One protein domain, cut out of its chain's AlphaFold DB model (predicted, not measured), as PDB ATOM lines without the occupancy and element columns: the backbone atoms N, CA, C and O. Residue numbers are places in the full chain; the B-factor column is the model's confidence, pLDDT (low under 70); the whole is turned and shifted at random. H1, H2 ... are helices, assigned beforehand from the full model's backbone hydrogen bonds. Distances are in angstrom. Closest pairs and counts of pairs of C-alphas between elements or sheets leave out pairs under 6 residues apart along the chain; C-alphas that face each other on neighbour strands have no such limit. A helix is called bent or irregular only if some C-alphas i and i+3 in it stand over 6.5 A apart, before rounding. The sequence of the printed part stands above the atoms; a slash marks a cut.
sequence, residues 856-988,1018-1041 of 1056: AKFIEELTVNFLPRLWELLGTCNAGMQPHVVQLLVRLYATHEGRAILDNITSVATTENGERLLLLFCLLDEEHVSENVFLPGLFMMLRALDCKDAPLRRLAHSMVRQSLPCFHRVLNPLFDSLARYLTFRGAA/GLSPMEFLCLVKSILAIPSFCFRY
ATOM      1  N   ALA A 856     -18.700  14.230 -14.025       53.03
ATOM      2  CA  ALA A 856     -17.937  13.096 -13.487       53.03
ATOM      3  C   ALA A 856     -17.236  13.459 -12.168       53.03
ATOM      4  O   ALA A 856     -17.228  12.673 -11.233       53.03
ATOM      5  N   LYS A 857     -16.779  14.713 -12.063       60.28
ATOM      6  CA  LYS A 857     -16.232  15.313 -10.843       60.28
ATOM      7  C   LYS A 857     -17.156  15.234  -9.626       60.28
ATOM      8  O   LYS A 857     -16.663  14.959  -8.544       60.28
ATOM      9  N   PHE A 858     -18.454  15.499  -9.781       64.62
ATOM     10  CA  PHE A 858     -19.400  15.485  -8.664       64.62
ATOM     11  C   PHE A 858     -19.694  14.053  -8.200       64.62
ATOM     12  O   PHE A 858     -19.729  13.798  -7.000       64.62
ATOM     13  N   ILE A 859     -19.848  13.104  -9.131       64.25
ATOM     14  CA  ILE A 859     -20.030  11.679  -8.794       64.25
ATOM     15  C   ILE A 859     -18.764  11.118  -8.135       64.25
ATOM     16  O   ILE A 859     -18.865  10.437  -7.113       64.25
ATOM     17  N   GLU A 860     -17.587  11.458  -8.662       66.88
ATOM     18  CA  GLU A 860     -16.283  11.092  -8.105       66.88
ATOM     19  C   GLU A 860     -16.121  11.663  -6.686       66.88
ATOM     20  O   GLU A 860     -15.884  10.907  -5.746       66.88
ATOM     21  N   GLU A 861     -16.340  12.967  -6.488       69.38
ATOM     22  CA  GLU A 861     -16.252  13.645  -5.186       69.38
ATOM     23  C   GLU A 861     -17.251  13.077  -4.162       69.38
ATOM     24  O   GLU A 861     -16.883  12.791  -3.019       69.38
ATOM     25  N   LEU A 862     -18.495  12.819  -4.571       69.75
ATOM     26  CA  LEU A 862     -19.522  12.236  -3.709       69.75
ATOM     27  C   LEU A 862     -19.191  10.784  -3.329       69.75
ATOM     28  O   LEU A 862     -19.328  10.403  -2.167       69.75
ATOM     29  N   THR A 863     -18.679   9.988  -4.270       73.69
ATOM     30  CA  THR A 863     -18.264   8.594  -4.035       73.69
ATOM     31  C   THR A 863     -17.017   8.520  -3.142       73.69
ATOM     32  O   THR A 863     -16.964   7.692  -2.225       73.69
ATOM     33  N   VAL A 864     -16.048   9.423  -3.342       77.12
ATOM     34  CA  VAL A 864     -14.843   9.584  -2.506       77.12
ATOM     35  C   VAL A 864     -15.195   9.986  -1.074       77.12
ATOM     36  O   VAL A 864     -14.573   9.477  -0.145       77.12
ATOM     37  N   ASN A 865     -16.197  10.842  -0.869       75.25
ATOM     38  CA  ASN A 865     -16.631  11.256   0.469       75.25
ATOM     39  C   ASN A 865     -17.500  10.193   1.172       75.25
ATOM     40  O   ASN A 865     -17.403  10.005   2.387       75.25
ATOM     41  N   PHE A 866     -18.329   9.462   0.422       79.25
ATOM     42  CA  PHE A 866     -19.268   8.475   0.961       79.25
ATOM     43  C   PHE A 866     -18.598   7.163   1.408       79.25
ATOM     44  O   PHE A 866     -18.875   6.656   2.499       79.25
ATOM     45  N   LEU A 867     -17.708   6.594   0.587       84.56
ATOM     46  CA  LEU A 867     -17.151   5.254   0.827       84.56
ATOM     47  C   LEU A 867     -16.306   5.123   2.109       84.56
ATOM     48  O   LEU A 867     -16.512   4.142   2.830       84.56
ATOM     49  N   PRO A 868     -15.418   6.076   2.467       82.69
ATOM     50  CA  PRO A 868     -14.720   6.050   3.750       82.69
ATOM     51  C   PRO A 868     -15.692   6.069   4.931       82.69
ATOM     52  O   PRO A 868     -15.495   5.341   5.902       82.69
ATOM     53  N   ARG A 869     -16.783   6.839   4.830       77.62
ATOM     54  CA  ARG A 869     -17.769   6.964   5.906       77.62
ATOM     55  C   ARG A 869     -18.599   5.694   6.090       77.62
ATOM     56  O   ARG A 869     -18.826   5.270   7.223       77.62
ATOM     57  N   LEU A 870     -18.991   5.044   4.993       81.94
ATOM     58  CA  LEU A 870     -19.653   3.737   5.032       81.94
ATOM     59  C   LEU A 870     -18.719   2.648   5.598       81.94
ATOM     60  O   LEU A 870     -19.157   1.786   6.363       81.94
ATOM     61  N   TRP A 871     -17.421   2.718   5.282       87.06
ATOM     62  CA  TRP A 871     -16.398   1.821   5.829       87.06
ATOM     63  C   TRP A 871     -16.169   2.018   7.337       87.06
ATOM     64  O   TRP A 871     -16.120   1.047   8.094       87.06
ATOM     65  N   GLU A 872     -16.096   3.266   7.810       83.56
ATOM     66  CA  GLU A 872     -16.068   3.588   9.242       83.56
ATOM     67  C   GLU A 872     -17.304   3.047   9.973       83.56
ATOM     68  O   GLU A 872     -17.173   2.458  11.056       83.56
ATOM     69  N   LEU A 873     -18.490   3.210   9.371       80.50
ATOM     70  CA  LEU A 873     -19.751   2.780   9.965       80.50
ATOM     71  C   LEU A 873     -19.801   1.264  10.187       80.50
ATOM     72  O   LEU A 873     -20.289   0.831  11.227       80.50
ATOM     73  N   LEU A 874     -19.243   0.455   9.279       85.25
ATOM     74  CA  LEU A 874     -19.203  -1.009   9.417       85.25
ATOM     75  C   LEU A 874     -18.586  -1.468  10.755       85.25
ATOM     76  O   LEU A 874     -19.036  -2.451  11.341       85.25
ATOM     77  N   GLY A 875     -17.581  -0.740  11.254       80.00
ATOM     78  CA  GLY A 875     -16.922  -1.028  12.533       80.00
ATOM     79  C   GLY A 875     -17.592  -0.413  13.768       80.00
ATOM     80  O   GLY A 875     -17.208  -0.748  14.885       80.00
ATOM     81  N   THR A 876     -18.560   0.492  13.597       78.19
ATOM     82  CA  THR A 876     -19.167   1.273  14.697       78.19
ATOM     83  C   THR A 876     -20.677   1.068  14.852       78.19
ATOM     84  O   THR A 876     -21.234   1.408  15.896       78.19
ATOM     85  N   CYS A 877     -21.350   0.487  13.857       77.25
ATOM     86  CA  CYS A 877     -22.783   0.215  13.892       77.25
ATOM     87  C   CYS A 877     -23.143  -1.054  14.690       77.25
ATOM     88  O   CYS A 877     -22.305  -1.904  15.000       77.25
ATOM     89  N   ASN A 878     -24.425  -1.177  15.044       76.94
ATOM     90  CA  ASN A 878     -24.934  -2.333  15.780       76.94
ATOM     91  C   ASN A 878     -25.016  -3.599  14.898       76.94
ATOM     92  O   ASN A 878     -25.091  -3.519  13.673       76.94
ATOM     93  N   ALA A 879     -25.083  -4.777  15.525       76.44
ATOM     94  CA  ALA A 879     -25.096  -6.064  14.818       76.44
ATOM     95  C   ALA A 879     -26.270  -6.257  13.828       76.44
ATOM     96  O   ALA A 879     -26.154  -7.050  12.902       76.44
ATOM     97  N   GLY A 880     -27.389  -5.535  13.982       74.06
ATOM     98  CA  GLY A 880     -28.513  -5.581  13.032       74.06
ATOM     99  C   GLY A 880     -28.330  -4.680  11.800       74.06
ATOM    100  O   GLY A 880     -28.948  -4.906  10.759       74.06
ATOM    101  N   MET A 881     -27.472  -3.665  11.903       74.44
ATOM    102  CA  MET A 881     -27.137  -2.735  10.823       74.44
ATOM    103  C   MET A 881     -26.034  -3.263   9.905       74.44
ATOM    104  O   MET A 881     -26.027  -2.949   8.716       74.44
ATOM    105  N   GLN A 882     -25.127  -4.085  10.435       83.31
ATOM    106  CA  GLN A 882     -23.956  -4.583   9.710       83.31
ATOM    107  C   GLN A 882     -24.286  -5.274   8.365       83.31
ATOM    108  O   GLN A 882     -23.645  -4.905   7.380       83.31
ATOM    109  N   PRO A 883     -25.298  -6.164   8.237       82.50
ATOM    110  CA  PRO A 883     -25.638  -6.778   6.945       82.50
ATOM    111  C   PRO A 883     -26.040  -5.752   5.874       82.50
ATOM    112  O   PRO A 883     -25.592  -5.836   4.734       82.50
ATOM    113  N   HIS A 884     -26.810  -4.726   6.255       73.19
ATOM    114  CA  HIS A 884     -27.237  -3.661   5.342       73.19
ATOM    115  C   HIS A 884     -26.036  -2.839   4.844       73.19
ATOM    116  O   HIS A 884     -25.919  -2.568   3.652       73.19
ATOM    117  N   VAL A 885     -25.098  -2.492   5.735       82.06
ATOM    118  CA  VAL A 885     -23.856  -1.785   5.365       82.06
ATOM    119  C   VAL A 885     -23.019  -2.620   4.386       82.06
ATOM    120  O   VAL A 885     -22.508  -2.081   3.406       82.06
ATOM    121  N   VAL A 886     -22.926  -3.938   4.595       85.38
ATOM    122  CA  VAL A 886     -22.228  -4.855   3.677       85.38
ATOM    123  C   VAL A 886     -22.915  -4.927   2.309       85.38
ATOM    124  O   VAL A 886     -22.229  -4.835   1.292       85.38
ATOM    125  N   GLN A 887     -24.248  -5.009   2.254       80.75
ATOM    126  CA  GLN A 887     -25.000  -4.973   0.992       80.75
ATOM    127  C   GLN A 887     -24.745  -3.671   0.205       80.75
ATOM    128  O   GLN A 887     -24.518  -3.724  -1.007       80.75
ATOM    129  N   LEU A 888     -24.696  -2.513   0.878       78.69
ATOM    130  CA  LEU A 888     -24.365  -1.231   0.241       78.69
ATOM    131  C   LEU A 888     -22.916  -1.184  -0.277       78.69
ATOM    132  O   LEU A 888     -22.686  -0.749  -1.407       78.69
ATOM    133  N   LEU A 889     -21.946  -1.686   0.497       84.44
ATOM    134  CA  LEU A 889     -20.544  -1.789   0.068       84.44
ATOM    135  C   LEU A 889     -20.394  -2.684  -1.177       84.44
ATOM    136  O   LEU A 889     -19.688  -2.317  -2.115       84.44
ATOM    137  N   VAL A 890     -21.089  -3.826  -1.223       83.75
ATOM    138  CA  VAL A 890     -21.103  -4.733  -2.387       83.75
ATOM    139  C   VAL A 890     -21.721  -4.058  -3.615       83.75
ATOM    140  O   VAL A 890     -21.162  -4.151  -4.709       83.75
ATOM    141  N   ARG A 891     -22.839  -3.337  -3.444       75.69
ATOM    142  CA  ARG A 891     -23.512  -2.594  -4.524       75.69
ATOM    143  C   ARG A 891     -22.596  -1.536  -5.142       75.69
ATOM    144  O   ARG A 891     -22.546  -1.424  -6.362       75.69
ATOM    145  N   LEU A 892     -21.832  -0.805  -4.327       77.69
ATOM    146  CA  LEU A 892     -20.908   0.224  -4.816       77.69
ATOM    147  C   LEU A 892     -19.605  -0.347  -5.396       77.69
ATOM    148  O   LEU A 892     -19.093   0.206  -6.367       77.69
ATOM    149  N   TYR A 893     -19.112  -1.489  -4.907       80.75
ATOM    150  CA  TYR A 893     -17.955  -2.196  -5.491       80.75
ATOM    151  C   TYR A 893     -18.213  -2.714  -6.928       80.75
ATOM    152  O   TYR A 893     -17.282  -3.008  -7.692       80.75
ATOM    153  N   ALA A 894     -19.482  -2.812  -7.340       76.69
ATOM    154  CA  ALA A 894     -19.839  -3.083  -8.731       76.69
ATOM    155  C   ALA A 894     -19.443  -1.934  -9.684       76.69
ATOM    156  O   ALA A 894     -19.180  -2.193 -10.860       76.69
ATOM    157  N   THR A 895     -19.351  -0.694  -9.188       73.69
ATOM    158  CA  THR A 895     -18.904   0.481  -9.957       73.69
ATOM    159  C   THR A 895     -17.374   0.527 -10.080       73.69
ATOM    160  O   THR A 895     -16.655   0.021  -9.219       73.69
ATOM    161  N   HIS A 896     -16.857   1.131 -11.155       72.62
ATOM    162  CA  HIS A 896     -15.409   1.222 -11.391       72.62
ATOM    163  C   HIS A 896     -14.706   2.133 -10.369       72.62
ATOM    164  O   HIS A 896     -13.711   1.738  -9.765       72.62
ATOM    165  N   GLU A 897     -15.256   3.327 -10.140       72.19
ATOM    166  CA  GLU A 897     -14.741   4.307  -9.173       72.19
ATOM    167  C   GLU A 897     -14.828   3.776  -7.739       72.19
ATOM    168  O   GLU A 897     -13.834   3.776  -7.009       72.19
ATOM    169  N   GLY A 898     -15.986   3.221  -7.358       74.56
ATOM    170  CA  GLY A 898     -16.175   2.656  -6.027       74.56
ATOM    171  C   GLY A 898     -15.248   1.477  -5.744       74.56
ATOM    172  O   GLY A 898     -14.721   1.376  -4.636       74.56
ATOM    173  N   ARG A 899     -14.964   0.635  -6.749       81.06
ATOM    174  CA  ARG A 899     -13.941  -0.414  -6.644       81.06
ATOM    175  C   ARG A 899     -12.556   0.163  -6.380       81.06
ATOM    176  O   ARG A 899     -11.930  -0.263  -5.420       81.06
ATOM    177  N   ALA A 900     -12.096   1.136  -7.168       79.38
ATOM    178  CA  ALA A 900     -10.763   1.723  -7.000       79.38
ATOM    179  C   ALA A 900     -10.560   2.330  -5.596       79.38
ATOM    180  O   ALA A 900      -9.518   2.134  -4.966       79.38
ATOM    181  N   ILE A 901     -11.584   3.010  -5.070       81.12
ATOM    182  CA  ILE A 901     -11.565   3.610  -3.728       81.12
ATOM    183  C   ILE A 901     -11.583   2.526  -2.637       81.12
ATOM    184  O   ILE A 901     -10.771   2.573  -1.711       81.12
ATOM    185  N   LEU A 902     -12.461   1.521  -2.746       84.62
ATOM    186  CA  LEU A 902     -12.554   0.423  -1.775       84.62
ATOM    187  C   LEU A 902     -11.312  -0.475  -1.781       84.62
ATOM    188  O   LEU A 902     -10.855  -0.889  -0.717       84.62
ATOM    189  N   ASP A 903     -10.723  -0.742  -2.943       83.94
ATOM    190  CA  ASP A 903      -9.477  -1.497  -3.076       83.94
ATOM    191  C   ASP A 903      -8.310  -0.760  -2.404       83.94
ATOM    192  O   ASP A 903      -7.536  -1.372  -1.664       83.94
ATOM    193  N   ASN A 904      -8.234   0.568  -2.556       83.94
ATOM    194  CA  ASN A 904      -7.262   1.396  -1.846       83.94
ATOM    195  C   ASN A 904      -7.477   1.330  -0.319       83.94
ATOM    196  O   ASN A 904      -6.575   0.910   0.407       83.94
ATOM    197  N   ILE A 905      -8.691   1.628   0.169       84.25
ATOM    198  CA  ILE A 905      -9.037   1.620   1.607       84.25
ATOM    199  C   ILE A 905      -8.780   0.246   2.251       84.25
ATOM    200  O   ILE A 905      -8.171   0.154   3.319       84.25
ATOM    201  N   THR A 906      -9.207  -0.843   1.608       85.75
ATOM    202  CA  THR A 906      -9.073  -2.203   2.158       85.75
ATOM    203  C   THR A 906      -7.635  -2.733   2.118       85.75
ATOM    204  O   THR A 906      -7.275  -3.575   2.942       85.75
ATOM    205  N   SER A 907      -6.773  -2.212   1.236       84.56
ATOM    206  CA  SER A 907      -5.358  -2.608   1.160       84.56
ATOM    207  C   SER A 907      -4.488  -2.108   2.329       84.56
ATOM    208  O   SER A 907      -3.370  -2.597   2.521       84.56
ATOM    209  N   VAL A 908      -4.975  -1.155   3.137       85.62
ATOM    210  CA  VAL A 908      -4.196  -0.524   4.217       85.62
ATOM    211  C   VAL A 908      -4.052  -1.456   5.430       85.62
ATOM    212  O   VAL A 908      -5.030  -1.840   6.072       85.62
ATOM    213  N   ALA A 909      -2.815  -1.787   5.804       82.12
ATOM    214  CA  ALA A 909      -2.518  -2.718   6.896       82.12
ATOM    215  C   ALA A 909      -2.565  -2.064   8.298       82.12
ATOM    216  O   ALA A 909      -1.525  -1.796   8.903       82.12
ATOM    217  N   THR A 910      -3.768  -1.837   8.837       87.06
ATOM    218  CA  THR A 910      -3.993  -1.425  10.240       87.06
ATOM    219  C   THR A 910      -4.891  -2.411  10.989       87.06
ATOM    220  O   THR A 910      -5.661  -3.159  10.383       87.06
ATOM    221  N   THR A 911      -4.814  -2.412  12.324       84.31
ATOM    222  CA  THR A 911      -5.613  -3.301  13.186       84.31
ATOM    223  C   THR A 911      -7.109  -3.130  12.968       84.31
ATOM    224  O   THR A 911      -7.800  -4.120  12.754       84.31
ATOM    225  N   GLU A 912      -7.601  -1.890  12.949       84.12
ATOM    226  CA  GLU A 912      -9.029  -1.619  12.764       84.12
ATOM    227  C   GLU A 912      -9.525  -2.023  11.368       84.12
ATOM    228  O   GLU A 912     -10.666  -2.454  11.212       84.12
ATOM    229  N   ASN A 913      -8.680  -1.897  10.337       86.75
ATOM    230  CA  ASN A 913      -9.026  -2.350   8.991       86.75
ATOM    231  C   ASN A 913      -9.150  -3.878   8.959       86.75
ATOM    232  O   ASN A 913     -10.076  -4.410   8.358       86.75
ATOM    233  N   GLY A 914      -8.273  -4.583   9.684       83.94
ATOM    234  CA  GLY A 914      -8.367  -6.029   9.885       83.94
ATOM    235  C   GLY A 914      -9.614  -6.475  10.662       83.94
ATOM    236  O   GLY A 914     -10.150  -7.541  10.369       83.94
ATOM    237  N   GLU A 915     -10.109  -5.674  11.613       86.69
ATOM    238  CA  GLU A 915     -11.371  -5.938  12.326       86.69
ATOM    239  C   GLU A 915     -12.585  -5.756  11.402       86.69
ATOM    240  O   GLU A 915     -13.434  -6.645  11.320       86.69
ATOM    241  N   ARG A 916     -12.629  -4.653  10.640       89.81
ATOM    242  CA  ARG A 916     -13.683  -4.378   9.646       89.81
ATOM    243  C   ARG A 916     -13.696  -5.412   8.513       89.81
ATOM    244  O   ARG A 916     -14.764  -5.893   8.151       89.81
ATOM    245  N   LEU A 917     -12.529  -5.816   8.000       87.81
ATOM    246  CA  LEU A 917     -12.405  -6.858   6.968       87.81
ATOM    247  C   LEU A 917     -12.809  -8.243   7.473       87.81
ATOM    248  O   LEU A 917     -13.463  -8.982   6.743       87.81
ATOM    249  N   LEU A 918     -12.461  -8.598   8.715       85.94
ATOM    250  CA  LEU A 918     -12.920  -9.846   9.327       85.94
ATOM    251  C   LEU A 918     -14.455  -9.898   9.359       85.94
ATOM    252  O   LEU A 918     -15.044 -10.887   8.931       85.94
ATOM    253  N   LEU A 919     -15.089  -8.809   9.804       85.69
ATOM    254  CA  LEU A 919     -16.543  -8.686   9.866       85.69
ATOM    255  C   LEU A 919     -17.194  -8.707   8.469       85.69
ATOM    256  O   LEU A 919     -18.170  -9.428   8.263       85.69
ATOM    257  N   LEU A 920     -16.614  -7.988   7.500       87.12
ATOM    258  CA  LEU A 920     -17.032  -7.995   6.095       87.12
ATOM    259  C   LEU A 920     -17.040  -9.419   5.522       87.12
ATOM    260  O   LEU A 920     -18.066  -9.871   5.022       87.12
ATOM    261  N   PHE A 921     -15.922 -10.146   5.611       83.38
ATOM    262  CA  PHE A 921     -15.814 -11.486   5.024       83.38
ATOM    263  C   PHE A 921     -16.703 -12.528   5.716       83.38
ATOM    264  O   PHE A 921     -17.149 -13.456   5.045       83.38
ATOM    265  N   CYS A 922     -17.010 -12.369   7.009       81.62
ATOM    266  CA  CYS A 922     -18.018 -13.191   7.680       81.62
ATOM    267  C   CYS A 922     -19.428 -12.952   7.115       81.62
ATOM    268  O   CYS A 922     -20.108 -13.907   6.752       81.62
ATOM    269  N   LEU A 923     -19.851 -11.695   6.980       82.19
ATOM    270  CA  LEU A 923     -21.200 -11.360   6.503       82.19
ATOM    271  C   LEU A 923     -21.391 -11.646   5.004       82.19
ATOM    272  O   LEU A 923     -22.468 -12.057   4.584       82.19
ATOM    273  N   LEU A 924     -20.331 -11.530   4.194       81.88
ATOM    274  CA  LEU A 924     -20.344 -11.965   2.791       81.88
ATOM    275  C   LEU A 924     -20.579 -13.481   2.633       81.88
ATOM    276  O   LEU A 924     -21.006 -13.924   1.562       81.88
ATOM    277  N   ASP A 925     -20.241 -14.300   3.636       72.50
ATOM    278  CA  ASP A 925     -20.523 -15.747   3.653       72.50
ATOM    279  C   ASP A 925     -22.018 -16.008   3.871       72.50
ATOM    280  O   ASP A 925     -22.648 -16.712   3.084       72.50
ATOM    281  N   GLU A 926     -22.612 -15.340   4.862       72.25
ATOM    282  CA  GLU A 926     -24.044 -15.441   5.174       72.25
ATOM    283  C   GLU A 926     -24.928 -14.972   3.995       72.25
ATOM    284  O   GLU A 926     -25.891 -15.649   3.629       72.25
ATOM    285  N   GLU A 927     -24.546 -13.884   3.320       64.12
ATOM    286  CA  GLU A 927     -25.287 -13.272   2.199       64.12
ATOM    287  C   GLU A 927     -25.040 -13.933   0.817       64.12
ATOM    288  O   GLU A 927     -25.557 -13.460  -0.192       64.12
ATOM    289  N   HIS A 928     -24.261 -15.022   0.724       67.62
ATOM    290  CA  HIS A 928     -24.037 -15.791  -0.523       67.62
ATOM    291  C   HIS A 928     -23.502 -14.973  -1.735       67.62
ATOM    292  O   HIS A 928     -23.709 -15.343  -2.893       67.62
ATOM    293  N   VAL A 929     -22.773 -13.879  -1.486       69.81
ATOM    294  CA  VAL A 929     -22.210 -12.980  -2.520       69.81
ATOM    295  C   VAL A 929     -21.146 -13.685  -3.396       69.81
ATOM    296  O   VAL A 929     -20.613 -14.738  -3.033       69.81
ATOM    297  N   SER A 930     -20.840 -13.142  -4.580       63.41
ATOM    298  CA  SER A 930     -19.868 -13.716  -5.529       63.41
ATOM    299  C   SER A 930     -18.452 -13.873  -4.946       63.41
ATOM    300  O   SER A 930     -18.037 -13.148  -4.047       63.41
ATOM    301  N   GLU A 931     -17.685 -14.840  -5.466       61.88
ATOM    302  CA  GLU A 931     -16.417 -15.279  -4.852       61.88
ATOM    303  C   GLU A 931     -15.257 -14.264  -4.933       61.88
ATOM    304  O   GLU A 931     -14.294 -14.391  -4.181       61.88
ATOM    305  N   ASN A 932     -15.341 -13.256  -5.813       69.94
ATOM    306  CA  ASN A 932     -14.214 -12.400  -6.218       69.94
ATOM    307  C   ASN A 932     -14.459 -10.902  -5.936       69.94
ATOM    308  O   ASN A 932     -14.441 -10.075  -6.850       69.94
ATOM    309  N   VAL A 933     -14.698 -10.544  -4.672       79.12
ATOM    310  CA  VAL A 933     -14.963  -9.161  -4.218       79.12
ATOM    311  C   VAL A 933     -13.983  -8.793  -3.089       79.12
ATOM    312  O   VAL A 933     -13.651  -9.648  -2.271       79.12
ATOM    313  N   PHE A 934     -13.510  -7.542  -3.045       82.38
ATOM    314  CA  PHE A 934     -12.543  -7.019  -2.058       82.38
ATOM    315  C   PHE A 934     -11.192  -7.766  -2.014       82.38
ATOM    316  O   PHE A 934     -10.601  -7.971  -0.947       82.38
ATOM    317  N   LEU A 935     -10.681  -8.184  -3.179       81.62
ATOM    318  CA  LEU A 935      -9.457  -8.992  -3.277       81.62
ATOM    319  C   LEU A 935      -8.205  -8.317  -2.672       81.62
ATOM    320  O   LEU A 935      -7.474  -9.006  -1.960       81.62
ATOM    321  N   PRO A 936      -7.944  -7.004  -2.841       82.56
ATOM    322  CA  PRO A 936      -6.800  -6.348  -2.201       82.56
ATOM    323  C   PRO A 936      -6.857  -6.377  -0.667       82.56
ATOM    324  O   PRO A 936      -5.829  -6.598  -0.022       82.56
ATOM    325  N   GLY A 937      -8.051  -6.262  -0.076       82.81
ATOM    326  CA  GLY A 937      -8.273  -6.449   1.363       82.81
ATOM    327  C   GLY A 937      -8.015  -7.882   1.835       82.81
ATOM    328  O   GLY A 937      -7.342  -8.094   2.847       82.81
ATOM    329  N   LEU A 938      -8.469  -8.879   1.067       82.69
ATOM    330  CA  LEU A 938      -8.137 -10.288   1.309       82.69
ATOM    331  C   LEU A 938      -6.615 -10.508   1.260       82.69
ATOM    332  O   LEU A 938      -6.052 -11.177   2.129       82.69
ATOM    333  N   PHE A 939      -5.929  -9.920   0.278       83.25
ATOM    334  CA  PHE A 939      -4.486 -10.078   0.096       83.25
ATOM    335  C   PHE A 939      -3.691  -9.376   1.202       83.25
ATOM    336  O   PHE A 939      -2.708  -9.935   1.691       83.25
ATOM    337  N   MET A 940      -4.140  -8.207   1.671       86.88
ATOM    338  CA  MET A 940      -3.601  -7.549   2.866       86.88
ATOM    339  C   MET A 940      -3.715  -8.467   4.094       86.88
ATOM    340  O   MET A 940      -2.712  -8.718   4.765       86.88
ATOM    341  N   MET A 941      -4.891  -9.058   4.336       84.44
ATOM    342  CA  MET A 941      -5.108  -9.986   5.454       84.44
ATOM    343  C   MET A 941      -4.272 -11.271   5.348       84.44
ATOM    344  O   MET A 941      -3.810 -11.790   6.365       84.44
ATOM    345  N   LEU A 942      -4.006 -11.777   4.140       82.19
ATOM    346  CA  LEU A 942      -3.105 -12.919   3.928       82.19
ATOM    347  C   LEU A 942      -1.633 -12.552   4.179       82.19
ATOM    348  O   LEU A 942      -0.929 -13.284   4.878       82.19
ATOM    349  N   ARG A 943      -1.176 -11.388   3.699       82.25
ATOM    350  CA  ARG A 943       0.161 -10.832   3.996       82.25
ATOM    351  C   ARG A 943       0.342 -10.567   5.501       82.25
ATOM    352  O   ARG A 943       1.439 -10.730   6.039       82.25
ATOM    353  N   ALA A 944      -0.736 -10.233   6.212       84.88
ATOM    354  CA  ALA A 944      -0.735 -10.012   7.655       84.88
ATOM    355  C   ALA A 944      -0.484 -11.273   8.512       84.88
ATOM    356  O   ALA A 944      -0.141 -11.132   9.689       84.88
ATOM    357  N   LEU A 945      -0.571 -12.491   7.958       82.06
ATOM    358  CA  LEU A 945      -0.303 -13.741   8.695       82.06
ATOM    359  C   LEU A 945       1.117 -13.812   9.290       82.06
ATOM    360  O   LEU A 945       1.302 -14.399  10.354       82.06
ATOM    361  N   ASP A 946       2.098 -13.172   8.650       80.19
ATOM    362  CA  ASP A 946       3.495 -13.112   9.108       80.19
ATOM    363  C   ASP A 946       3.925 -11.690   9.540       80.19
ATOM    364  O   ASP A 946       5.108 -11.436   9.792       80.19
ATOM    365  N   CYS A 947       2.990 -10.737   9.671       80.75
ATOM    366  CA  CYS A 947       3.345  -9.367  10.047       80.75
ATOM    367  C   CYS A 947       3.903  -9.275  11.481       80.75
ATOM    368  O   CYS A 947       3.661 -10.127  12.341       80.75
ATOM    369  N   LYS A 948       4.676  -8.215  11.756       76.31
ATOM    370  CA  LYS A 948       5.246  -7.963  13.092       76.31
ATOM    371  C   LYS A 948       4.185  -7.550  14.115       76.31
ATOM    372  O   LYS A 948       4.397  -7.769  15.307       76.31
ATOM    373  N   ASP A 949       3.074  -6.982  13.655       85.12
ATOM    374  CA  ASP A 949       2.007  -6.483  14.510       85.12
ATOM    375  C   ASP A 949       1.155  -7.628  15.083       85.12
ATOM    376  O   ASP A 949       0.475  -8.372  14.376       85.12
ATOM    377  N   ALA A 950       1.229  -7.811  16.401       84.38
ATOM    378  CA  ALA A 950       0.599  -8.932  17.088       84.38
ATOM    379  C   ALA A 950      -0.946  -8.945  17.012       84.38
ATOM    380  O   ALA A 950      -1.489 -10.034  16.804       84.38
ATOM    381  N   PRO A 951      -1.681  -7.826  17.201       85.19
ATOM    382  CA  PRO A 951      -3.125  -7.775  16.971       85.19
ATOM    383  C   PRO A 951      -3.528  -8.079  15.524       85.19
ATOM    384  O   PRO A 951      -4.297  -9.025  15.340       85.19
ATOM    385  N   LEU A 952      -2.983  -7.390  14.512       87.31
ATOM    386  CA  LEU A 952      -3.367  -7.624  13.112       87.31
ATOM    387  C   LEU A 952      -3.096  -9.074  12.668       87.31
ATOM    388  O   LEU A 952      -3.964  -9.719  12.080       87.31
ATOM    389  N   ARG A 953      -1.960  -9.659  13.074       86.81
ATOM    390  CA  ARG A 953      -1.658 -11.081  12.837       86.81
ATOM    391  C   ARG A 953      -2.676 -12.038  13.475       86.81
ATOM    392  O   ARG A 953      -2.988 -13.083  12.904       86.81
ATOM    393  N   ARG A 954      -3.210 -11.719  14.662       85.44
ATOM    394  CA  ARG A 954      -4.263 -12.536  15.302       85.44
ATOM    395  C   ARG A 954      -5.584 -12.455  14.539       85.44
ATOM    396  O   ARG A 954      -6.242 -13.485  14.417       85.44
ATOM    397  N   LEU A 955      -5.940 -11.284  14.012       87.38
ATOM    398  CA  LEU A 955      -7.136 -11.094  13.185       87.38
ATOM    399  C   LEU A 955      -7.024 -11.878  11.871       87.38
ATOM    400  O   LEU A 955      -7.929 -12.643  11.551       87.38
ATOM    401  N   ALA A 956      -5.874 -11.815  11.195       85.81
ATOM    402  CA  ALA A 956      -5.578 -12.621  10.008       85.81
ATOM    403  C   ALA A 956      -5.718 -14.137  10.265       85.81
ATOM    404  O   ALA A 956      -6.423 -14.839   9.537       85.81
ATOM    405  N   HIS A 957      -5.129 -14.656  11.351       84.75
ATOM    406  CA  HIS A 957      -5.325 -16.058  11.743       84.75
ATOM    407  C   HIS A 957      -6.776 -16.383  12.147       84.75
ATOM    408  O   HIS A 957      -7.187 -17.537  12.013       84.75
ATOM    409  N   SER A 958      -7.548 -15.417  12.658       84.50
ATOM    410  CA  SER A 958      -8.972 -15.600  12.973       84.50
ATOM    411  C   SER A 958      -9.812 -15.699  11.701       84.50
ATOM    412  O   SER A 958     -10.617 -16.620  11.591       84.50
ATOM    413  N   MET A 959      -9.553 -14.839  10.712       84.94
ATOM    414  CA  MET A 959     -10.202 -14.864   9.399       84.94
ATOM    415  C   MET A 959     -10.043 -16.234   8.737       84.94
ATOM    416  O   MET A 959     -11.034 -16.878   8.415       84.94
ATOM    417  N   VAL A 960      -8.807 -16.742   8.656       79.88
ATOM    418  CA  VAL A 960      -8.482 -18.071   8.093       79.88
ATOM    419  C   VAL A 960      -9.162 -19.227   8.846       79.88
ATOM    420  O   VAL A 960      -9.412 -20.283   8.269       79.88
ATOM    421  N   ARG A 961      -9.462 -19.060  10.142       78.31
ATOM    422  CA  ARG A 961     -10.191 -20.061  10.944       78.31
ATOM    423  C   ARG A 961     -11.701 -20.001  10.735       78.31
ATOM    424  O   ARG A 961     -12.348 -21.040  10.827       78.31
ATOM    425  N   GLN A 962     -12.246 -18.808  10.517       77.50
ATOM    426  CA  GLN A 962     -13.680 -18.575  10.361       77.50
ATOM    427  C   GLN A 962     -14.144 -18.861   8.927       77.50
ATOM    428  O   GLN A 962     -15.178 -19.497   8.764       77.50
ATOM    429  N   SER A 963     -13.333 -18.553   7.909       72.25
ATOM    430  CA  SER A 963     -13.621 -18.834   6.489       72.25
ATOM    431  C   SER A 963     -13.507 -20.312   6.084       72.25
ATOM    432  O   SER A 963     -13.492 -20.648   4.902       72.25
ATOM    433  N   LEU A 964     -13.428 -21.235   7.046       72.75
ATOM    434  CA  LEU A 964     -13.292 -22.667   6.784       72.75
ATOM    435  C   LEU A 964     -14.462 -23.298   5.993       72.75
ATOM    436  O   LEU A 964     -14.190 -24.206   5.205       72.75
ATOM    437  N   PRO A 965     -15.737 -22.880   6.165       68.81
ATOM    438  CA  PRO A 965     -16.848 -23.363   5.337       68.81
ATOM    439  C   PRO A 965     -16.749 -22.893   3.878       68.81
ATOM    440  O   PRO A 965     -17.022 -23.664   2.960       68.81
ATOM    441  N   CYS A 966     -16.293 -21.657   3.666       66.44
ATOM    442  CA  CYS A 966     -16.220 -20.966   2.378       66.44
ATOM    443  C   CYS A 966     -14.791 -20.855   1.820       66.44
ATOM    444  O   CYS A 966     -14.476 -19.958   1.039       66.44
ATOM    445  N   PHE A 967     -13.909 -21.786   2.197       74.00
ATOM    446  CA  PHE A 967     -12.459 -21.662   2.001       74.00
ATOM    447  C   PHE A 967     -12.015 -21.551   0.527       74.00
ATOM    448  O   PHE A 967     -10.921 -21.066   0.235       74.00
ATOM    449  N   HIS A 968     -12.887 -21.940  -0.407       71.81
ATOM    450  CA  HIS A 968     -12.729 -21.714  -1.844       71.81
ATOM    451  C   HIS A 968     -12.583 -20.219  -2.192       71.81
ATOM    452  O   HIS A 968     -11.725 -19.888  -2.999       71.81
ATOM    453  N   ARG A 969     -13.287 -19.301  -1.510       73.25
ATOM    454  CA  ARG A 969     -13.139 -17.843  -1.709       73.25
ATOM    455  C   ARG A 969     -11.758 -17.304  -1.327       73.25
ATOM    456  O   ARG A 969     -11.337 -16.271  -1.827       73.25
ATOM    457  N   VAL A 970     -11.042 -17.995  -0.438       73.12
ATOM    458  CA  VAL A 970      -9.654 -17.650  -0.087       73.12
ATOM    459  C   VAL A 970      -8.681 -18.298  -1.073       73.12
ATOM    460  O   VAL A 970      -7.724 -17.662  -1.507       73.12
ATOM    461  N   LEU A 971      -8.921 -19.561  -1.438       73.88
ATOM    462  CA  LEU A 971      -8.022 -20.341  -2.290       73.88
ATOM    463  C   LEU A 971      -8.097 -19.987  -3.781       73.88
ATOM    464  O   LEU A 971      -7.047 -19.948  -4.415       73.88
ATOM    465  N   ASN A 972      -9.278 -19.720  -4.341       76.06
ATOM    466  CA  ASN A 972      -9.448 -19.463  -5.775       76.06
ATOM    467  C   ASN A 972      -8.652 -18.212  -6.221       76.06
ATOM    468  O   ASN A 972      -7.800 -18.355  -7.099       76.06
ATOM    469  N   PRO A 973      -8.751 -17.040  -5.551       73.94
ATOM    470  CA  PRO A 973      -7.927 -15.873  -5.893       73.94
ATOM    471  C   PRO A 973      -6.420 -16.089  -5.677       73.94
ATOM    472  O   PRO A 973      -5.596 -15.534  -6.407       73.94
ATOM    473  N   LEU A 974      -6.044 -16.914  -4.690       72.44
ATOM    474  CA  LEU A 974      -4.656 -17.327  -4.449       72.44
ATOM    475  C   LEU A 974      -4.115 -18.181  -5.602       72.44
ATOM    476  O   LEU A 974      -2.999 -17.943  -6.064       72.44
ATOM    477  N   PHE A 975      -4.893 -19.152  -6.084       75.88
ATOM    478  CA  PHE A 975      -4.526 -19.982  -7.229       75.88
ATOM    479  C   PHE A 975      -4.467 -19.166  -8.524       75.88
ATOM    480  O   PHE A 975      -3.496 -19.316  -9.261       75.88
ATOM    481  N   ASP A 976      -5.398 -18.239  -8.756       71.94
ATOM    482  CA  ASP A 976      -5.366 -17.332  -9.914       71.94
ATOM    483  C   ASP A 976      -4.171 -16.364  -9.873       71.94
ATOM    484  O   ASP A 976      -3.563 -16.065 -10.905       71.94
ATOM    485  N   SER A 977      -3.784 -15.879  -8.686       69.88
ATOM    486  CA  SER A 977      -2.562 -15.081  -8.514       69.88
ATOM    487  C   SER A 977      -1.299 -15.915  -8.759       69.88
ATOM    488  O   SER A 977      -0.365 -15.435  -9.400       69.88
ATOM    489  N   LEU A 978      -1.254 -17.164  -8.284       70.62
ATOM    490  CA  LEU A 978      -0.125 -18.072  -8.515       70.62
ATOM    491  C   LEU A 978      -0.023 -18.501  -9.985       70.62
ATOM    492  O   LEU A 978       1.083 -18.572 -10.517       70.62
ATOM    493  N   ALA A 979      -1.151 -18.739 -10.657       71.44
ATOM    494  CA  ALA A 979      -1.198 -19.044 -12.082       71.44
ATOM    495  C   ALA A 979      -0.631 -17.881 -12.910       71.44
ATOM    496  O   ALA A 979       0.262 -18.106 -13.727       71.44
ATOM    497  N   ARG A 980      -1.057 -16.637 -12.631       68.81
ATOM    498  CA  ARG A 980      -0.506 -15.423 -13.263       68.81
ATOM    499  C   ARG A 980       0.984 -15.217 -12.974       68.81
ATOM    500  O   ARG A 980       1.743 -14.886 -13.881       68.81
ATOM    501  N   TYR A 981       1.432 -15.470 -11.744       67.94
ATOM    502  CA  TYR A 981       2.855 -15.398 -11.388       67.94
ATOM    503  C   TYR A 981       3.705 -16.419 -12.171       67.94
ATOM    504  O   TYR A 981       4.812 -16.109 -12.616       67.94
ATOM    505  N   LEU A 982       3.189 -17.637 -12.367       65.62
ATOM    506  CA  LEU A 982       3.879 -18.695 -13.109       65.62
ATOM    507  C   LEU A 982       3.892 -18.449 -14.626       65.62
ATOM    508  O   LEU A 982       4.914 -18.719 -15.255       65.62
ATOM    509  N   THR A 983       2.820 -17.905 -15.216       63.44
ATOM    510  CA  THR A 983       2.798 -17.560 -16.649       63.44
ATOM    511  C   THR A 983       3.690 -16.362 -16.972       63.44
ATOM    512  O   THR A 983       4.453 -16.428 -17.934       63.44
ATOM    513  N   PHE A 984       3.685 -15.312 -16.141       58.38
ATOM    514  CA  PHE A 984       4.569 -14.151 -16.310       58.38
ATOM    515  C   PHE A 984       6.054 -14.544 -16.249       58.38
ATOM    516  O   PHE A 984       6.863 -14.105 -17.067       58.38
ATOM    517  N   ARG A 985       6.414 -15.450 -15.328       56.38
ATOM    518  CA  ARG A 985       7.783 -15.975 -15.230       56.38
ATOM    519  C   ARG A 985       8.197 -16.804 -16.450       56.38
ATOM    520  O   ARG A 985       9.369 -16.782 -16.801       56.38
ATOM    521  N   GLY A 986       7.254 -17.495 -17.097       53.75
ATOM    522  CA  GLY A 986       7.498 -18.200 -18.358       53.75
ATOM    523  C   GLY A 986       7.830 -17.249 -19.513       53.75
ATOM    524  O   GLY A 986       8.813 -17.465 -20.214       53.75
ATOM    525  N   ALA A 987       7.077 -16.155 -19.658       50.81
ATOM    526  CA  ALA A 987       7.312 -15.160 -20.709       50.81
ATOM    527  C   ALA A 987       8.657 -14.418 -20.546       50.81
ATOM    528  O   ALA A 987       9.388 -14.228 -21.518       50.81
ATOM    529  N   ALA A 988       9.029 -14.068 -19.308       47.34
ATOM    530  CA  ALA A 988      10.283 -13.368 -19.006       47.34
ATOM    531  C   ALA A 988      11.562 -14.199 -19.276       47.34
ATOM    532  O   ALA A 988      12.653 -13.630 -19.402       47.34
ATOM    533  N   GLY A1018       0.108  -8.616  -6.841       56.94
ATOM    534  CA  GLY A1018       0.313 -10.069  -6.819       56.94
ATOM    535  C   GLY A1018       0.600 -10.608  -5.406       56.94
ATOM    536  O   GLY A1018       1.311  -9.977  -4.616       56.94
ATOM    537  N   LEU A1019       0.070 -11.790  -5.081       61.78
ATOM    538  CA  LEU A1019       0.458 -12.552  -3.887       61.78
ATOM    539  C   LEU A1019       1.759 -13.325  -4.144       61.78
ATOM    540  O   LEU A1019       1.939 -13.920  -5.210       61.78
ATOM    541  N   SER A1020       2.655 -13.369  -3.159       65.50
ATOM    542  CA  SER A1020       3.888 -14.154  -3.259       65.50
ATOM    543  C   SER A1020       3.657 -15.634  -2.900       65.50
ATOM    544  O   SER A1020       2.799 -15.950  -2.067       65.50
ATOM    545  N   PRO A1021       4.469 -16.580  -3.419       67.31
ATOM    546  CA  PRO A1021       4.414 -17.984  -2.991       67.31
ATOM    547  C   PRO A1021       4.634 -18.192  -1.482       67.31
ATOM    548  O   PRO A1021       4.274 -19.242  -0.948       67.31
ATOM    549  N   MET A1022       5.207 -17.205  -0.782       69.50
ATOM    550  CA  MET A1022       5.367 -17.239   0.669       69.50
ATOM    551  C   MET A1022       4.021 -17.093   1.391       69.50
ATOM    552  O   MET A1022       3.772 -17.828   2.340       69.50
ATOM    553  N   GLU A1023       3.114 -16.229   0.919       73.56
ATOM    554  CA  GLU A1023       1.779 -16.079   1.521       73.56
ATOM    555  C   GLU A1023       0.964 -17.379   1.438       73.56
ATOM    556  O   GLU A1023       0.305 -17.754   2.409       73.56
ATOM    557  N   PHE A1024       1.085 -18.135   0.339       73.12
ATOM    558  CA  PHE A1024       0.491 -19.472   0.219       73.12
ATOM    559  C   PHE A1024       1.055 -20.451   1.264       73.12
ATOM    560  O   PHE A1024       0.296 -21.152   1.937       73.12
ATOM    561  N   LEU A1025       2.378 -20.470   1.466       74.56
ATOM    562  CA  LEU A1025       3.013 -21.295   2.504       74.56
ATOM    563  C   LEU A1025       2.574 -20.881   3.917       74.56
ATOM    564  O   LEU A1025       2.351 -21.747   4.766       74.56
ATOM    565  N   CYS A1026       2.410 -19.584   4.175       75.56
ATOM    566  CA  CYS A1026       1.982 -19.064   5.473       75.56
ATOM    567  C   CYS A1026       0.493 -19.316   5.741       75.56
ATOM    568  O   CYS A1026       0.131 -19.629   6.880       75.56
ATOM    569  N   LEU A1027      -0.352 -19.311   4.704       79.75
ATOM    570  CA  LEU A1027      -1.726 -19.799   4.786       79.75
ATOM    571  C   LEU A1027      -1.753 -21.298   5.116       79.75
ATOM    572  O   LEU A1027      -2.354 -21.682   6.116       79.75
ATOM    573  N   VAL A1028      -1.044 -22.144   4.358       74.06
ATOM    574  CA  VAL A1028      -0.979 -23.602   4.602       74.06
ATOM    575  C   VAL A1028      -0.479 -23.914   6.018       74.06
ATOM    576  O   VAL A1028      -1.097 -24.696   6.741       74.06
ATOM    577  N   LYS A1029       0.588 -23.248   6.465       75.44
ATOM    578  CA  LYS A1029       1.115 -23.336   7.836       75.44
ATOM    579  C   LYS A1029       0.083 -22.902   8.885       75.44
ATOM    580  O   LYS A1029       0.001 -23.523   9.943       75.44
ATOM    581  N   SER A1030      -0.717 -21.875   8.593       74.19
ATOM    582  CA  SER A1030      -1.796 -21.406   9.471       74.19
ATOM    583  C   SER A1030      -2.942 -22.411   9.571       74.19
ATOM    584  O   SER A1030      -3.400 -22.661  10.683       74.19
ATOM    585  N   ILE A1031      -3.357 -23.031   8.458       72.56
ATOM    586  CA  ILE A1031      -4.376 -24.098   8.425       72.56
ATOM    587  C   ILE A1031      -3.913 -25.306   9.248       72.56
ATOM    588  O   ILE A1031      -4.647 -25.800  10.103       72.56
ATOM    589  N   LEU A1032      -2.675 -25.763   9.032       71.38
ATOM    590  CA  LEU A1032      -2.092 -26.910   9.740       71.38
ATOM    591  C   LEU A1032      -1.913 -26.661  11.250       71.38
ATOM    592  O   LEU A1032      -1.789 -27.613  12.017       71.38
ATOM    593  N   ALA A1033      -1.940 -25.400  11.692       70.56
ATOM    594  CA  ALA A1033      -1.941 -25.013  13.100       70.56
ATOM    595  C   ALA A1033      -3.352 -24.947  13.734       70.56
ATOM    596  O   ALA A1033      -3.474 -24.576  14.905       70.56
ATOM    597  N   ILE A1034      -4.424 -25.279  13.000       71.31
ATOM    598  CA  ILE A1034      -5.807 -25.321  13.508       71.31
ATOM    599  C   ILE A1034      -6.117 -26.736  14.041       71.31
ATOM    600  O   ILE A1034      -6.250 -27.667  13.243       71.31
ATOM    601  N   PRO A1035      -6.334 -26.933  15.362       59.78
ATOM    602  CA  PRO A1035      -6.539 -28.272  15.934       59.78
ATOM    603  C   PRO A1035      -7.751 -29.028  15.366       59.78
ATOM    604  O   PRO A1035      -7.733 -30.253  15.264       59.78
ATOM    605  N   SER A1036      -8.806 -28.307  14.971       56.75
ATOM    606  CA  SER A1036     -10.020 -28.882  14.381       56.75
ATOM    607  C   SER A1036      -9.850 -29.330  12.923       56.75
ATOM    608  O   SER A1036     -10.603 -30.201  12.479       56.75
ATOM    609  N   PHE A1037      -8.856 -28.816  12.186       53.12
ATOM    610  CA  PHE A1037      -8.602 -29.232  10.801       53.12
ATOM    611  C   PHE A1037      -7.996 -30.639  10.742       53.12
ATOM    612  O   PHE A1037      -8.436 -31.480   9.959       53.12
ATOM    613  N   CYS A1038      -7.078 -30.945  11.666       46.22
ATOM    614  CA  CYS A1038      -6.506 -32.285  11.825       46.22
ATOM    615  C   CYS A1038      -7.541 -33.355  12.226       46.22
ATOM    616  O   CYS A1038      -7.315 -34.534  11.971       46.22
ATOM    617  N   PHE A1039      -8.670 -32.972  12.836       44.91
ATOM    618  CA  PHE A1039      -9.670 -33.926  13.331       44.91
ATOM    619  C   PHE A1039     -10.739 -34.311  12.290       44.91
ATOM    620  O   PHE A1039     -11.209 -35.449  12.300       44.91
ATOM    621  N   ARG A1040     -11.120 -33.410  11.367       42.28
ATOM    622  CA  ARG A1040     -12.197 -33.690  10.388       42.28
ATOM    623  C   ARG A1040     -11.799 -34.632   9.248       42.28
ATOM    624  O   ARG A1040     -12.653 -35.370   8.772       42.28
ATOM    625  N   TYR A1041     -10.525 -34.686   8.850       39.91
ATOM    626  CA  TYR A1041     -10.084 -35.604   7.787       39.91
ATOM    627  C   TYR A1041     -10.003 -37.085   8.213       39.91
ATOM    628  O   TYR A1041      -9.847 -37.950   7.354       39.91
TER     629      TYR A1041
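What this domain is: This is residues 856 to 988 and 1018 to 1041 of the 1056 residues of the protein "Dopey_N domain-containing protein" of Trypanosoma cruzi (UniProt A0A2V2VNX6). Look for helices stacked one after another along the longest axis: the hairpin H1 and H2 with H3 at one end, H4 and H5 in the middle, then H6 and H8, and the small H9 at the other end. H4 and H6 lie side by side, H4 stands about perpendicular to H1 and H2 where residues 871 to 875 of H1 and 882 to 886 of H2 touch it, and H7 is an arm whose residues 982 to 988 stick out. The printed part has 157 residues with nine named helices, H1 to H9 in chain order, and no named strand: all helix, mostly crossed. It is compact, with a radius of gyration of the C-alphas of 16.4 A and spans of 49 by 44 by 31 A.

How they stand to each other: Begin with H1, residues 856 to 876, and H2, residues 882 to 893, a hairpin at a shallow tilt of 26 degrees, opposite ways; their closest C-alphas, Leu 874 and Gln 882, are 6.0 A apart, and H1 touches H2 with residues 867 to 874 alone. H3, residues 896 to 907, touches H2 only at the corner, C-alphas 893 and 899 being closest at 4.5 A. H4, residues 911 to 926, is about perpendicular to H2 at 88 degrees; residues 882 to 886 and 920 to 924 alone touch, C-alphas 883 and 923 closest at 6.4 A. H5, residues 935 to 946, touches H3 at a shallow tilt of 9 degrees, the same way, through residues 935 to 940 and 903 to 907 alone; C-alphas 906 and 937 are closest at 4.4 A. H6, residues 950 to 962, touches H4 at a shallow tilt of 6 degrees, the same way, C-alphas 911 and 952 closest at 4.9 A. H7, residues 968 to 988, touches no helix; it is close to H5 but not clearly touching, C-alphas 935 and 973 closest at 7.5 A. H8, residues 1021 to 1032, touches H5 residues 942 to 946 alone, C-alphas 943 and 1023 closest at 6.0 A. H9, residues 1035 to 1040, touches no helix. Every O i to N i+4 pair is within hydrogen-bond range in H2, H3, H6 and H8, against 14 of 17 in H1, 11 of 12 in H4, 6 of 8 in H5, 15 of 17 in H7 and 1 of 2 in H9.

Where its parts are: Find C-alpha 856 at (-17.937, 13.096, -13.487); H1 runs 30.6 A from there. H4 runs 23.5 A. H5 is only just irregular, C-alphas 943 and 946 being 6.52 A apart. H7 runs 29.9 A to C-alpha 988 at (10.283, -13.368, -19.006). H9 ends at C-alpha 1040, (-12.197, -33.690, 10.388).

The domain as a whole: The C-alphas of Lys 857 and Phe 1039 are farthest apart, at 55.2 A. Residues 989 to 1017 are not printed; C-alphas 988 and 1018 are 16.1 A apart across this cut. Of the links printed whole, H4 to H5 is short and the others are tight. The mean pLDDT of the printed part is 75.4; 37 residues are under 70, among them 980 to 988 and 1035 to 1041.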